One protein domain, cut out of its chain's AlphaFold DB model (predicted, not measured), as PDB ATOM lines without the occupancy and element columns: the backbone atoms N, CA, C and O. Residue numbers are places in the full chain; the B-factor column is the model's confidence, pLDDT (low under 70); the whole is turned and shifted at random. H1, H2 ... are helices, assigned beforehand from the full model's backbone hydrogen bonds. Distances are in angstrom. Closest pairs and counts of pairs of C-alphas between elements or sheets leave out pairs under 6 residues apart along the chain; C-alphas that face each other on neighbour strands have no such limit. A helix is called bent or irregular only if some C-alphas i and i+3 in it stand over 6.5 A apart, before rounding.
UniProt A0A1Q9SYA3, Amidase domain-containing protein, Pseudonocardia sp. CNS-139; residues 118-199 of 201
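AT A GLANCE: This is residues 118 to 199 of the 201 residues of the protein "Amidase domain-containing protein" of Pseudonocardia sp. CNS-139 (UniProt A0A1Q9SYA3). One long helix, H1, is the stem of a loose T: H2 stands across its far end as the crossbar, close to it rather than packed on it. H3 crosses the later half of H1 about at a right angle, and H4 folds back slantwise along the earlier half. The printed part has 82 residues, with four named helices in the order H1, H2, H3, H4 and no named strand; the class is all helix. It is only just compact, close to loose, with a radius of gyration of the C-alphas of 14.1 A and spans of 40 by 32 by 24 A.

HOW THE PARTS SIT: Start at His 118 and follow H1, residues 118 to 138, which has a kink of 29 degrees near residue 128. H2, residues 152 to 168, is close to H1 but not clearly touching; the closest C-alphas, of Asp 138 and Gly 159, are 7.4 A apart, and the lines stand at 72 degrees, only just about perpendicular. H2 has a kink of 52 degrees near residue 162 and is irregular, with C-alphas 164 and 167 7.9 A apart. H3, residues 171 to 187, touches H1 at residues 130 to 134 of H1 alone; look at Glu 131 and Ala 180, whose C-alphas are the closest, 4.7 A apart, with the lines about perpendicular at 89 degrees. H4, residues 190 to 198, touches H1 at residues 124 to 132 of H1 alone, at a steep tilt of 45 degrees, opposite ways; the closest C-alphas, of Val 124 and Ala 195, are 5.3 A apart. H2 and H4 are apart. Every O i to N i+4 pair is within hydrogen-bond range in H3 and H4, against 14 of 17 in H1 and 10 of 13 in H2.

IN THESE COORDINATES: Find C-alpha 118 at (-1.865, 38.938, -62.833); from there H1 runs 30.9 A to C-alpha 138 at (6.637, 49.564, -35.138). H2 runs 23.7 A from Thr 152 to Ala 168, and H3 runs 23.5 A from Pro 171 to Phe 187. H4 begins at Ala 190 and ends at C-alpha 198, (8.774, 45.449, -60.389), 12.4 A on.

THE WHOLE: The C-alphas farthest apart, of Leu 119 and Lys 153, are 41.4 A apart. The link from H1 to H2, residues 139 to 151, is long; those from H2 to H3 and from H3 to H4 are tight. Residues 167 to 172 stand free. The printed part has no cut, its mean pLDDT is 87.8, and no printed residue is under 70.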
ATOM      1  N   HIS A 118      -0.923  39.031 -63.952       91.69
ATOM      2  CA  HIS A 118      -1.865  38.938 -62.833       91.69
ATOM      3  C   HIS A 118      -1.353  37.995 -61.730       91.69
ATOM      4  O   HIS A 118      -1.372  38.328 -60.539       91.69
ATOM      5  N   LEU A 119      -0.782  36.852 -62.123       89.62
ATOM      6  CA  LEU A 119      -0.219  35.867 -61.196       89.62
ATOM      7  C   LEU A 119       1.059  36.376 -60.512       89.62
ATOM      8  O   LEU A 119       1.369  35.999 -59.375       89.62
ATOM      9  N   VAL A 120       1.806  37.255 -61.183       90.38
ATOM     10  CA  VAL A 120       3.008  37.893 -60.634       90.38
ATOM     11  C   VAL A 120       2.623  38.977 -59.628       90.38
ATOM     12  O   VAL A 120       3.227  39.047 -58.557       90.38
ATOM     13  N   ALA A 121       1.585  39.769 -59.913       88.44
ATOM     14  CA  ALA A 121       1.117  40.844 -59.040       88.44
ATOM     15  C   ALA A 121       0.779  40.344 -57.625       88.44
ATOM     16  O   ALA A 121       1.200  40.949 -56.635       88.44
ATOM     17  N   ARG A 122       0.117  39.180 -57.512       85.00
ATOM     18  CA  ARG A 122      -0.166  38.526 -56.219       85.00
ATOM     19  C   ARG A 122       1.109  38.232 -55.423       85.00
ATOM     20  O   ARG A 122       1.145  38.439 -54.209       85.00
ATOM     21  N   ARG A 123       2.171  37.773 -56.092       86.88
ATOM     22  CA  ARG A 123       3.468  37.469 -55.460       86.88
ATOM     23  C   ARG A 123       4.187  38.741 -55.022       86.88
ATOM     24  O   ARG A 123       4.691  38.791 -53.904       86.88
ATOM     25  N   VAL A 124       4.183  39.773 -55.866       89.56
ATOM     26  CA  VAL A 124       4.769  41.088 -55.557       89.56
ATOM     27  C   VAL A 124       4.084  41.712 -54.339       89.56
ATOM     28  O   VAL A 124       4.765  42.108 -53.394       89.56
ATOM     29  N   GLY A 125       2.747  41.716 -54.296       85.88
ATOM     30  CA  GLY A 125       1.984  42.198 -53.139       85.88
ATOM     31  C   GLY A 125       2.303  41.426 -51.854       85.88
ATOM     32  O   GLY A 125       2.474  42.024 -50.792       85.88
ATOM     33  N   GLY A 126       2.489  40.107 -51.965       85.25
ATOM     34  CA  GLY A 126       2.929  39.257 -50.859       85.25
ATOM     35  C   GLY A 126       4.311  39.608 -50.297       85.25
ATOM     36  O   GLY A 126       4.566  39.302 -49.136       85.25
ATOM     37  N   MET A 127       5.184  40.259 -51.075       85.25
ATOM     38  CA  MET A 127       6.517  40.700 -50.635       85.25
ATOM     39  C   MET A 127       6.530  42.135 -50.094       85.25
ATOM     40  O   MET A 127       7.276  42.425 -49.161       85.25
ATOM     41  N   ILE A 128       5.685  43.021 -50.628       87.75
ATOM     42  CA  ILE A 128       5.512  44.391 -50.114       87.75
ATOM     43  C   ILE A 128       4.872  44.358 -48.717       87.75
ATOM     44  O   ILE A 128       5.338  45.026 -47.793       87.75
ATOM     45  N   GLY A 129       3.822  43.546 -48.558       86.62
ATOM     46  CA  GLY A 129       2.962  43.543 -47.376       86.62
ATOM     47  C   GLY A 129       3.682  43.302 -46.042       86.62
ATOM     48  O   GLY A 129       3.518  44.122 -45.142       86.62
ATOM     49  N   PRO A 130       4.469  42.221 -45.865       87.50
ATOM     50  CA  PRO A 130       5.061  41.880 -44.571       87.50
ATOM     51  C   PRO A 130       6.031  42.938 -44.032       87.50
ATOM     52  O   PRO A 130       5.871  43.380 -42.894       87.50
ATOM     53  N   GLU A 131       7.022  43.364 -44.824       87.88
ATOM     54  CA  GLU A 131       8.004  44.362 -44.373       87.88
ATOM     55  C   GLU A 131       7.372  45.745 -44.166       87.88
ATOM     56  O   GLU A 131       7.676  46.404 -43.169       87.88
ATOM     57  N   GLY A 132       6.443  46.143 -45.043       87.06
ATOM     58  CA  GLY A 132       5.664  47.374 -44.892       87.06
ATOM     59  C   GLY A 132       4.814  47.376 -43.620       87.06
ATOM     60  O   GLY A 132       4.973  48.233 -42.749       87.06
ATOM     61  N   SER A 133       4.025  46.313 -43.426       85.38
ATOM     62  CA  SER A 133       3.203  46.108 -42.224       85.38
ATOM     63  C   SER A 133       4.028  46.071 -40.948       85.38
ATOM     64  O   SER A 133       3.580  46.558 -39.910       85.38
ATOM     65  N   ARG A 134       5.247  45.527 -40.998       88.19
ATOM     66  CA  ARG A 134       6.161  45.553 -39.856       88.19
ATOM     67  C   ARG A 134       6.595  46.978 -39.510       88.19
ATOM     68  O   ARG A 134       6.574  47.334 -38.335       88.19
ATOM     69  N   SER A 135       6.945  47.784 -40.512       86.69
ATOM     70  CA  SER A 135       7.292  49.199 -40.323       86.69
ATOM     71  C   SER A 135       6.132  49.985 -39.700       86.69
ATOM     72  O   SER A 135       6.315  50.720 -38.728       86.69
ATOM     73  N   ILE A 136       4.911  49.765 -40.193       88.00
ATOM     74  CA  ILE A 136       3.708  50.409 -39.659       88.00
ATOM     75  C   ILE A 136       3.384  49.934 -38.238       88.00
ATOM     76  O   ILE A 136       3.057  50.757 -37.381       88.00
ATOM     77  N   PHE A 137       3.548  48.642 -37.948       88.12
ATOM     78  CA  PHE A 137       3.391  48.086 -36.602       88.12
ATOM     79  C   PHE A 137       4.353  48.734 -35.592       88.12
ATOM     80  O   PHE A 137       3.937  49.100 -34.487       88.12
ATOM     81  N   ASP A 138       5.621  48.914 -35.973       86.19
ATOM     82  CA  ASP A 138       6.637  49.564 -35.138       86.19
ATOM     83  C   ASP A 138       6.354  51.070 -34.958       86.19
ATOM     84  O   ASP A 138       6.573  51.618 -33.878       86.19
ATOM     85  N   GLY A 139       5.769  51.718 -35.972       84.00
ATOM     86  CA  GLY A 139       5.269  53.099 -35.929       84.00
ATOM     87  C   GLY A 139       3.918  53.282 -35.224       84.00
ATOM     88  O   GLY A 139       3.264  54.310 -35.399       84.00
ATOM     89  N   GLY A 140       3.448  52.288 -34.463       85.12
ATOM     90  CA  GLY A 140       2.179  52.369 -33.736       85.12
ATOM     91  C   GLY A 140       0.963  52.520 -34.653       85.12
ATOM     92  O   GLY A 140       0.036  53.249 -34.314       85.12
ATOM     93  N   PHE A 141       0.989  51.856 -35.810       83.69
ATOM     94  CA  PHE A 141      -0.069  51.839 -36.824       83.69
ATOM     95  C   PHE A 141      -0.363  53.169 -37.537       83.69
ATOM     96  O   PHE A 141      -1.317  53.257 -38.307       83.69
ATOM     97  N   MET A 142       0.482  54.182 -37.324       82.19
ATOM     98  CA  MET A 142       0.459  55.449 -38.069       82.19
ATOM     99  C   MET A 142       1.662  55.587 -39.020       82.19
ATOM    100  O   MET A 142       1.714  56.510 -39.830       82.19
ATOM    101  N   GLY A 143       2.633  54.672 -38.926       80.19
ATOM    102  CA  GLY A 143       3.889  54.730 -39.672       80.19
ATOM    103  C   GLY A 143       4.846  55.807 -39.166       80.19
ATOM    104  O   GLY A 143       4.759  56.256 -38.025       80.19
ATOM    105  N   ALA A 144       5.785  56.209 -40.017       78.25
ATOM    106  CA  ALA A 144       6.768  57.252 -39.740       78.25
ATOM    107  C   ALA A 144       7.250  57.888 -41.055       78.25
ATOM    108  O   ALA A 144       7.053  57.318 -42.125       78.25
ATOM    109  N   PHE A 145       7.909  59.047 -40.960       81.31
ATOM    110  CA  PHE A 145       8.605  59.721 -42.072       81.31
ATOM    111  C   PHE A 145       7.724  60.224 -43.223       81.31
ATOM    112  O   PHE A 145       8.246  60.629 -44.259       81.31
ATOM    113  N   ALA A 146       6.407  60.272 -43.030       83.12
ATOM    114  CA  ALA A 146       5.491  60.911 -43.957       83.12
ATOM    115  C   ALA A 146       4.980  62.238 -43.390       83.12
ATOM    116  O   ALA A 146       4.824  62.402 -42.179       83.12
ATOM    117  N   ARG A 147       4.694  63.204 -44.263       80.88
ATOM    118  CA  ARG A 147       4.073  64.467 -43.854       80.88
ATOM    119  C   ARG A 147       2.568  64.250 -43.693       80.88
ATOM    120  O   ARG A 147       1.820  64.408 -44.645       80.88
ATOM    121  N   THR A 148       2.146  63.860 -42.494       82.94
ATOM    122  CA  THR A 148       0.733  63.646 -42.149       82.94
ATOM    123  C   THR A 148       0.489  63.875 -40.651       82.94
ATOM    124  O   THR A 148       1.404  64.246 -39.911       82.94
ATOM    125  N   TYR A 149      -0.747  63.687 -40.193       84.81
ATOM    126  CA  TYR A 149      -1.109  63.807 -38.785       84.81
ATOM    127  C   TYR A 149      -0.768  62.543 -37.991       84.81
ATOM    128  O   TYR A 149      -1.170  61.435 -38.344       84.81
ATOM    129  N   TYR A 150      -0.084  62.730 -36.858       86.81
ATOM    130  CA  TYR A 150       0.277  61.664 -35.927       86.81
ATOM    131  C   TYR A 150      -0.365  61.909 -34.551       86.81
ATOM    132  O   TYR A 150       0.102  62.774 -33.802       86.81
ATOM    133  N   PRO A 151      -1.407  61.149 -34.162       88.44
ATOM    134  CA  PRO A 151      -2.019  61.260 -32.843       88.44
ATOM    135  C   PRO A 151      -1.085  60.681 -31.767       88.44
ATOM    136  O   PRO A 151      -1.141  59.498 -31.430       88.44
ATOM    137  N   THR A 152      -0.225  61.525 -31.193       90.50
ATOM    138  CA  THR A 152       0.881  61.122 -30.298       90.50
ATOM    139  C   THR A 152       0.445  60.243 -29.121       90.50
ATOM    140  O   THR A 152       1.108  59.253 -28.808       90.50
ATOM    141  N   LYS A 153      -0.697  60.553 -28.492       92.00
ATOM    142  CA  LYS A 153      -1.254  59.758 -27.382       92.00
ATOM    143  C   LYS A 153      -1.653  58.346 -27.821       92.00
ATOM    144  O   LYS A 153      -1.385  57.395 -27.091       92.00
ATOM    145  N   LEU A 154      -2.261  58.215 -29.002       89.38
ATOM    146  CA  LEU A 154      -2.676  56.926 -29.556       89.38
ATOM    147  C   LEU A 154      -1.452  56.083 -29.925       89.38
ATOM    148  O   LEU A 154      -1.349  54.940 -29.487       89.38
ATOM    149  N   VAL A 155      -0.482  56.673 -30.631       89.38
ATOM    150  CA  VAL A 155       0.781  56.009 -30.997       89.38
ATOM    151  C   VAL A 155       1.511  55.495 -29.750       89.38
ATOM    152  O   VAL A 155       1.928  54.338 -29.700       89.38
ATOM    153  N   ALA A 156       1.611  56.311 -28.694       90.75
ATOM    154  CA  ALA A 156       2.246  55.904 -27.441       90.75
ATOM    155  C   ALA A 156       1.493  54.764 -26.727       90.75
ATOM    156  O   ALA A 156       2.128  53.867 -26.166       90.75
ATOM    157  N   ALA A 157       0.156  54.787 -26.734       90.06
ATOM    158  CA  ALA A 157      -0.666  53.730 -26.150       90.06
ATOM    159  C   ALA A 157      -0.493  52.399 -26.903       90.06
ATOM    160  O   ALA A 157      -0.213  51.374 -26.276       90.06
ATOM    161  N   ILE A 158      -0.554  52.431 -28.238       88.62
ATOM    162  CA  ILE A 158      -0.327  51.265 -29.101       88.62
ATOM    163  C   ILE A 158       1.084  50.710 -28.895       88.62
ATOM    164  O   ILE A 158       1.246  49.511 -28.699       88.62
ATOM    165  N   GLY A 159       2.112  51.562 -28.853       88.06
ATOM    166  CA  GLY A 159       3.488  51.116 -28.625       88.06
ATOM    167  C   GLY A 159       3.678  50.398 -27.280       88.06
ATOM    168  O   GLY A 159       4.414  49.414 -27.200       88.06
ATOM    169  N   LYS A 160       2.991  50.842 -26.217       88.56
ATOM    170  CA  LYS A 160       2.983  50.140 -24.919       88.56
ATOM    171  C   LYS A 160       2.273  48.787 -25.013       88.56
ATOM    172  O   LYS A 160       2.792  47.804 -24.490       88.56
ATOM    173  N   MET A 161       1.130  48.735 -25.697       86.38
ATOM    174  CA  MET A 161       0.383  47.497 -25.928       86.38
ATOM    175  C   MET A 161       1.210  46.487 -26.730       86.38
ATOM    176  O   MET A 161       1.329  45.337 -26.321       86.38
ATOM    177  N   ASN A 162       1.857  46.918 -27.814       85.12
ATOM    178  CA  ASN A 162       2.671  46.054 -28.665       85.12
ATOM    179  C   ASN A 162       3.860  45.446 -27.910       85.12
ATOM    180  O   ASN A 162       4.197  44.300 -28.166       85.12
ATOM    181  N   ARG A 163       4.466  46.149 -26.943       82.38
ATOM    182  CA  ARG A 163       5.563  45.581 -26.132       82.38
ATOM    183  C   ARG A 163       5.115  44.480 -25.172       82.38
ATOM    184  O   ARG A 163       5.881  43.557 -24.924       82.38
ATOM    185  N   ASN A 164       3.893  44.571 -24.654       80.88
ATOM    186  CA  ASN A 164       3.421  43.707 -23.568       80.88
ATOM    187  C   ASN A 164       2.332  42.707 -24.003       80.88
ATOM    188  O   ASN A 164       1.955  41.841 -23.222       80.88
ATOM    189  N   GLY A 165       1.812  42.827 -25.228       79.25
ATOM    190  CA  GLY A 165       0.616  42.122 -25.702       79.25
ATOM    191  C   GLY A 165       0.810  41.270 -26.958       79.25
ATOM    192  O   GLY A 165      -0.170  40.751 -27.487       79.25
ATOM    193  N   THR A 166       2.042  41.080 -27.452       76.31
ATOM    194  CA  THR A 166       2.288  40.291 -28.680       76.31
ATOM    195  C   THR A 166       1.813  38.840 -28.581       76.31
ATOM    196  O   THR A 166       1.440  38.239 -29.593       76.31
ATOM    197  N   GLY A 167       1.761  38.277 -27.368       81.25
ATOM    198  CA  GLY A 167       1.238  36.935 -27.104       81.25
ATOM    199  C   GLY A 167      -0.226  36.753 -27.516       81.25
ATOM    200  O   GLY A 167      -0.593  35.665 -27.957       81.25
ATOM    201  N   ALA A 168      -1.030  37.819 -27.482       86.12
ATOM    202  CA  ALA A 168      -2.446  37.800 -27.856       86.12
ATOM    203  C   ALA A 168      -2.699  38.036 -29.358       86.12
ATOM    204  O   ALA A 168      -3.840  37.944 -29.805       86.12
ATOM    205  N   LEU A 169      -1.662  38.325 -30.158       88.19
ATOM    206  CA  LEU A 169      -1.847  38.559 -31.592       88.19
ATOM    207  C   LEU A 169      -2.328  37.285 -32.313       88.19
ATOM    208  O   LEU A 169      -1.838  36.186 -32.005       88.19
ATOM    209  N   PRO A 170      -3.219  37.413 -33.317       90.31
ATOM    210  CA  PRO A 170      -3.642  36.287 -34.142       90.31
ATOM    211  C   PRO A 170      -2.453  35.591 -34.825       90.31
ATOM    212  O   PRO A 170      -1.489  36.268 -35.209       90.31
ATOM    213  N   PRO A 171      -2.511  34.265 -35.058       92.31
ATOM    214  CA  PRO A 171      -1.436  33.528 -35.728       92.31
ATOM    215  C   PRO A 171      -1.020  34.128 -37.078       92.31
ATOM    216  O   PRO A 171       0.172  34.243 -37.350       92.31
ATOM    217  N   ARG A 172      -1.984  34.597 -37.887       88.50
ATOM    218  CA  ARG A 172      -1.734  35.275 -39.174       88.50
ATOM    219  C   ARG A 172      -0.838  36.509 -39.008       88.50
ATOM    220  O   ARG A 172       0.113  36.679 -39.765       88.50
ATOM    221  N   THR A 173      -1.118  37.348 -38.010       88.19
ATOM    222  CA  THR A 173      -0.339  38.562 -37.720       88.19
ATOM    223  C   THR A 173       1.060  38.208 -37.230       88.19
ATOM    224  O   THR A 173       2.037  38.777 -37.708       88.19
ATOM    225  N   LYS A 174       1.178  37.228 -36.324       90.31
ATOM    226  CA  LYS A 174       2.479  36.736 -35.842       90.31
ATOM    227  C   LYS A 174       3.336  36.207 -36.988       90.31
ATOM    228  O   LYS A 174       4.498  36.582 -37.085       90.31
ATOM    229  N   PHE A 175       2.754  35.392 -37.869       90.62
ATOM    230  CA  PHE A 175       3.441  34.869 -39.047       90.62
ATOM    231  C   PHE A 175       3.978  36.001 -39.930       90.62
ATOM    232  O   PHE A 175       5.170  36.028 -40.213       90.62
ATOM    233  N   GLY A 176       3.142  36.990 -40.269       89.69
ATOM    234  CA  GLY A 176       3.569  38.147 -41.064       89.69
ATOM    235  C   GLY A 176       4.722  38.930 -40.426       89.69
ATOM    236  O   GLY A 176       5.698  39.239 -41.106       89.69
ATOM    237  N   LEU A 177       4.657  39.190 -39.113       90.00
ATOM    238  CA  LEU A 177       5.721  39.891 -38.384       90.00
ATOM    239  C   LEU A 177       7.026  39.084 -38.328       90.00
ATOM    240  O   LEU A 177       8.100  39.663 -38.476       90.00
ATOM    241  N   LEU A 178       6.951  37.764 -38.139       92.19
ATOM    242  CA  LEU A 178       8.122  36.882 -38.126       92.19
ATOM    243  C   LEU A 178       8.778  36.794 -39.507       92.19
ATOM    244  O   LEU A 178       9.998  36.904 -39.607       92.19
ATOM    245  N   THR A 179       7.986  36.646 -40.573       91.62
ATOM    246  CA  THR A 179       8.488  36.649 -41.955       91.62
ATOM    247  C   THR A 179       9.145  37.983 -42.299       91.62
ATOM    248  O   THR A 179      10.229  37.999 -42.881       91.62
ATOM    249  N   ALA A 180       8.531  39.100 -41.901       91.75
ATOM    250  CA  ALA A 180       9.094  40.428 -42.100       91.75
ATOM    251  C   ALA A 180      10.430  40.603 -41.366       91.75
ATOM    252  O   ALA A 180      11.406  41.054 -41.960       91.75
ATOM    253  N   GLU A 181      10.500  40.201 -40.094       91.62
ATOM    254  CA  GLU A 181      11.728  40.285 -39.298       91.62
ATOM    255  C   GLU A 181      12.837  39.394 -39.870       91.62
ATOM    256  O   GLU A 181      13.986  39.824 -39.984       91.62
ATOM    257  N   TYR A 182      12.498  38.175 -40.297       92.88
ATOM    258  CA  TYR A 182      13.431  37.297 -40.996       92.88
ATOM    259  C   TYR A 182      13.962  37.960 -42.272       92.88
ATOM    260  O   TYR A 182      15.177  37.993 -42.480       92.88
ATOM    261  N   SER A 183      13.081  38.530 -43.101       92.81
ATOM    262  CA  SER A 183      13.485  39.180 -44.349       92.81
ATOM    263  C   SER A 183      14.428  40.357 -44.095       92.81
ATOM    264  O   SER A 183      15.500  40.448 -44.693       92.81
ATOM    265  N   ARG A 184      14.100  41.210 -43.120       90.38
ATOM    266  CA  ARG A 184      14.925  42.366 -42.744       90.38
ATOM    267  C   ARG A 184      16.309  41.964 -42.241       90.38
ATOM    268  O   ARG A 184      17.284  42.606 -42.614       90.38
ATOM    269  N   ARG A 185      16.409  40.905 -41.431       93.69
ATOM    270  CA  ARG A 185      17.698  40.430 -40.892       93.69
ATOM    271  C   ARG A 185      18.600  39.793 -41.943       93.69
ATOM    272  O   ARG A 185      19.812  39.925 -41.841       93.69
ATOM    273  N   ASN A 186      18.024  39.085 -42.914       95.88
ATOM    274  CA  ASN A 186      18.797  38.277 -43.862       95.88
ATOM    275  C   ASN A 186      18.992  38.957 -45.223       95.88
ATOM    276  O   ASN A 186      19.986  38.705 -45.898       95.88
ATOM    277  N   PHE A 187      18.061  39.823 -45.627       93.88
ATOM    278  CA  PHE A 187      18.068  40.493 -46.930       93.88
ATOM    279  C   PHE A 187      18.085  42.019 -46.831       93.88
ATOM    280  O   PHE A 187      18.102  42.680 -47.867       93.88
ATOM    281  N   TYR A 188      18.096  42.589 -45.622       92.06
ATOM    282  CA  TYR A 188      18.325  44.020 -45.386       92.06
ATOM    283  C   TYR A 188      17.375  44.947 -46.172       92.06
ATOM    284  O   TYR A 188      17.771  46.016 -46.627       92.06
ATOM    285  N   GLY A 189      16.120  44.525 -46.370       88.94
ATOM    286  CA  GLY A 189      15.108  45.277 -47.124       88.94
ATOM    287  C   GLY A 189      15.192  45.142 -48.650       88.94
ATOM    288  O   GLY A 189      14.372  45.714 -49.369       88.94
ATOM    289  N   ALA A 190      16.137  44.358 -49.178       92.50
ATOM    290  CA  ALA A 190      16.291  44.167 -50.619       92.50
ATOM    291  C   ALA A 190      15.081  43.472 -51.264       92.50
ATOM    292  O   ALA A 190      14.796  43.716 -52.434       92.50
ATOM    293  N   VAL A 191      14.364  42.616 -50.527       90.81
ATOM    294  CA  VAL A 191      13.153  41.941 -51.029       90.81
ATOM    295  C   VAL A 191      12.025  42.951 -51.233       90.81
ATOM    296  O   VAL A 191      11.462  43.013 -52.325       90.81
ATOM    297  N   TYR A 192      11.761  43.796 -50.229       90.62
ATOM    298  CA  TYR A 192      10.800  44.898 -50.325       90.62
ATOM    299  C   TYR A 192      11.142  45.856 -51.479       90.62
ATOM    300  O   TYR A 192      10.287  46.158 -52.310       90.62
ATOM    301  N   ALA A 193      12.410  46.267 -51.596       91.50
ATOM    302  CA  ALA A 193      12.858  47.157 -52.669       91.50
ATOM    303  C   ALA A 193      12.697  46.530 -54.067       91.50
ATOM    304  O   ALA A 193      12.211  47.181 -54.989       91.50
ATOM    305  N   LYS A 194      13.051  45.247 -54.232       92.12
ATOM    306  CA  LYS A 194      12.847  44.524 -55.498       92.12
ATOM    307  C   LYS A 194      11.371  44.450 -55.877       92.12
ATOM    308  O   LYS A 194      11.050  44.630 -57.047       92.12
ATOM    309  N   ALA A 195      10.486  44.205 -54.911       91.38
ATOM    310  CA  ALA A 195       9.050  44.141 -55.160       91.38
ATOM    311  C   ALA A 195       8.502  45.488 -55.664       91.38
ATOM    312  O   ALA A 195       7.768  45.521 -56.651       91.38
ATOM    313  N   HIS A 196       8.934  46.601 -55.062       89.94
ATOM    314  CA  HIS A 196       8.600  47.942 -55.553       89.94
ATOM    315  C   HIS A 196       9.182  48.247 -56.932       89.94
ATOM    316  O   HIS A 196       8.484  48.822 -57.752       89.94
ATOM    317  N   ASN A 197      10.401  47.806 -57.242       91.38
ATOM    318  CA  ASN A 197      10.996  48.038 -58.566       91.38
ATOM    319  C   ASN A 197      10.274  47.296 -59.706       91.38
ATOM    320  O   ASN A 197      10.364  47.708 -60.861       91.38
ATOM    321  N   VAL A 198       9.587  46.189 -59.406       88.31
ATOM    322  CA  VAL A 198       8.774  45.449 -60.389       88.31
ATOM    323  C   VAL A 198       7.394  46.091 -60.566       88.31
ATOM    324  O   VAL A 198       6.812  46.018 -61.649       88.31
ATOM    325  N   ARG A 199       6.878  46.759 -59.528       79.06
ATOM    326  CA  ARG A 199       5.672  47.585 -59.608       79.06
ATOM    327  C   ARG A 199       5.996  48.845 -60.417       79.06
ATOM    328  O   ARG A 199       6.577  49.792 -59.897       79.06
TER     329      ARG A 199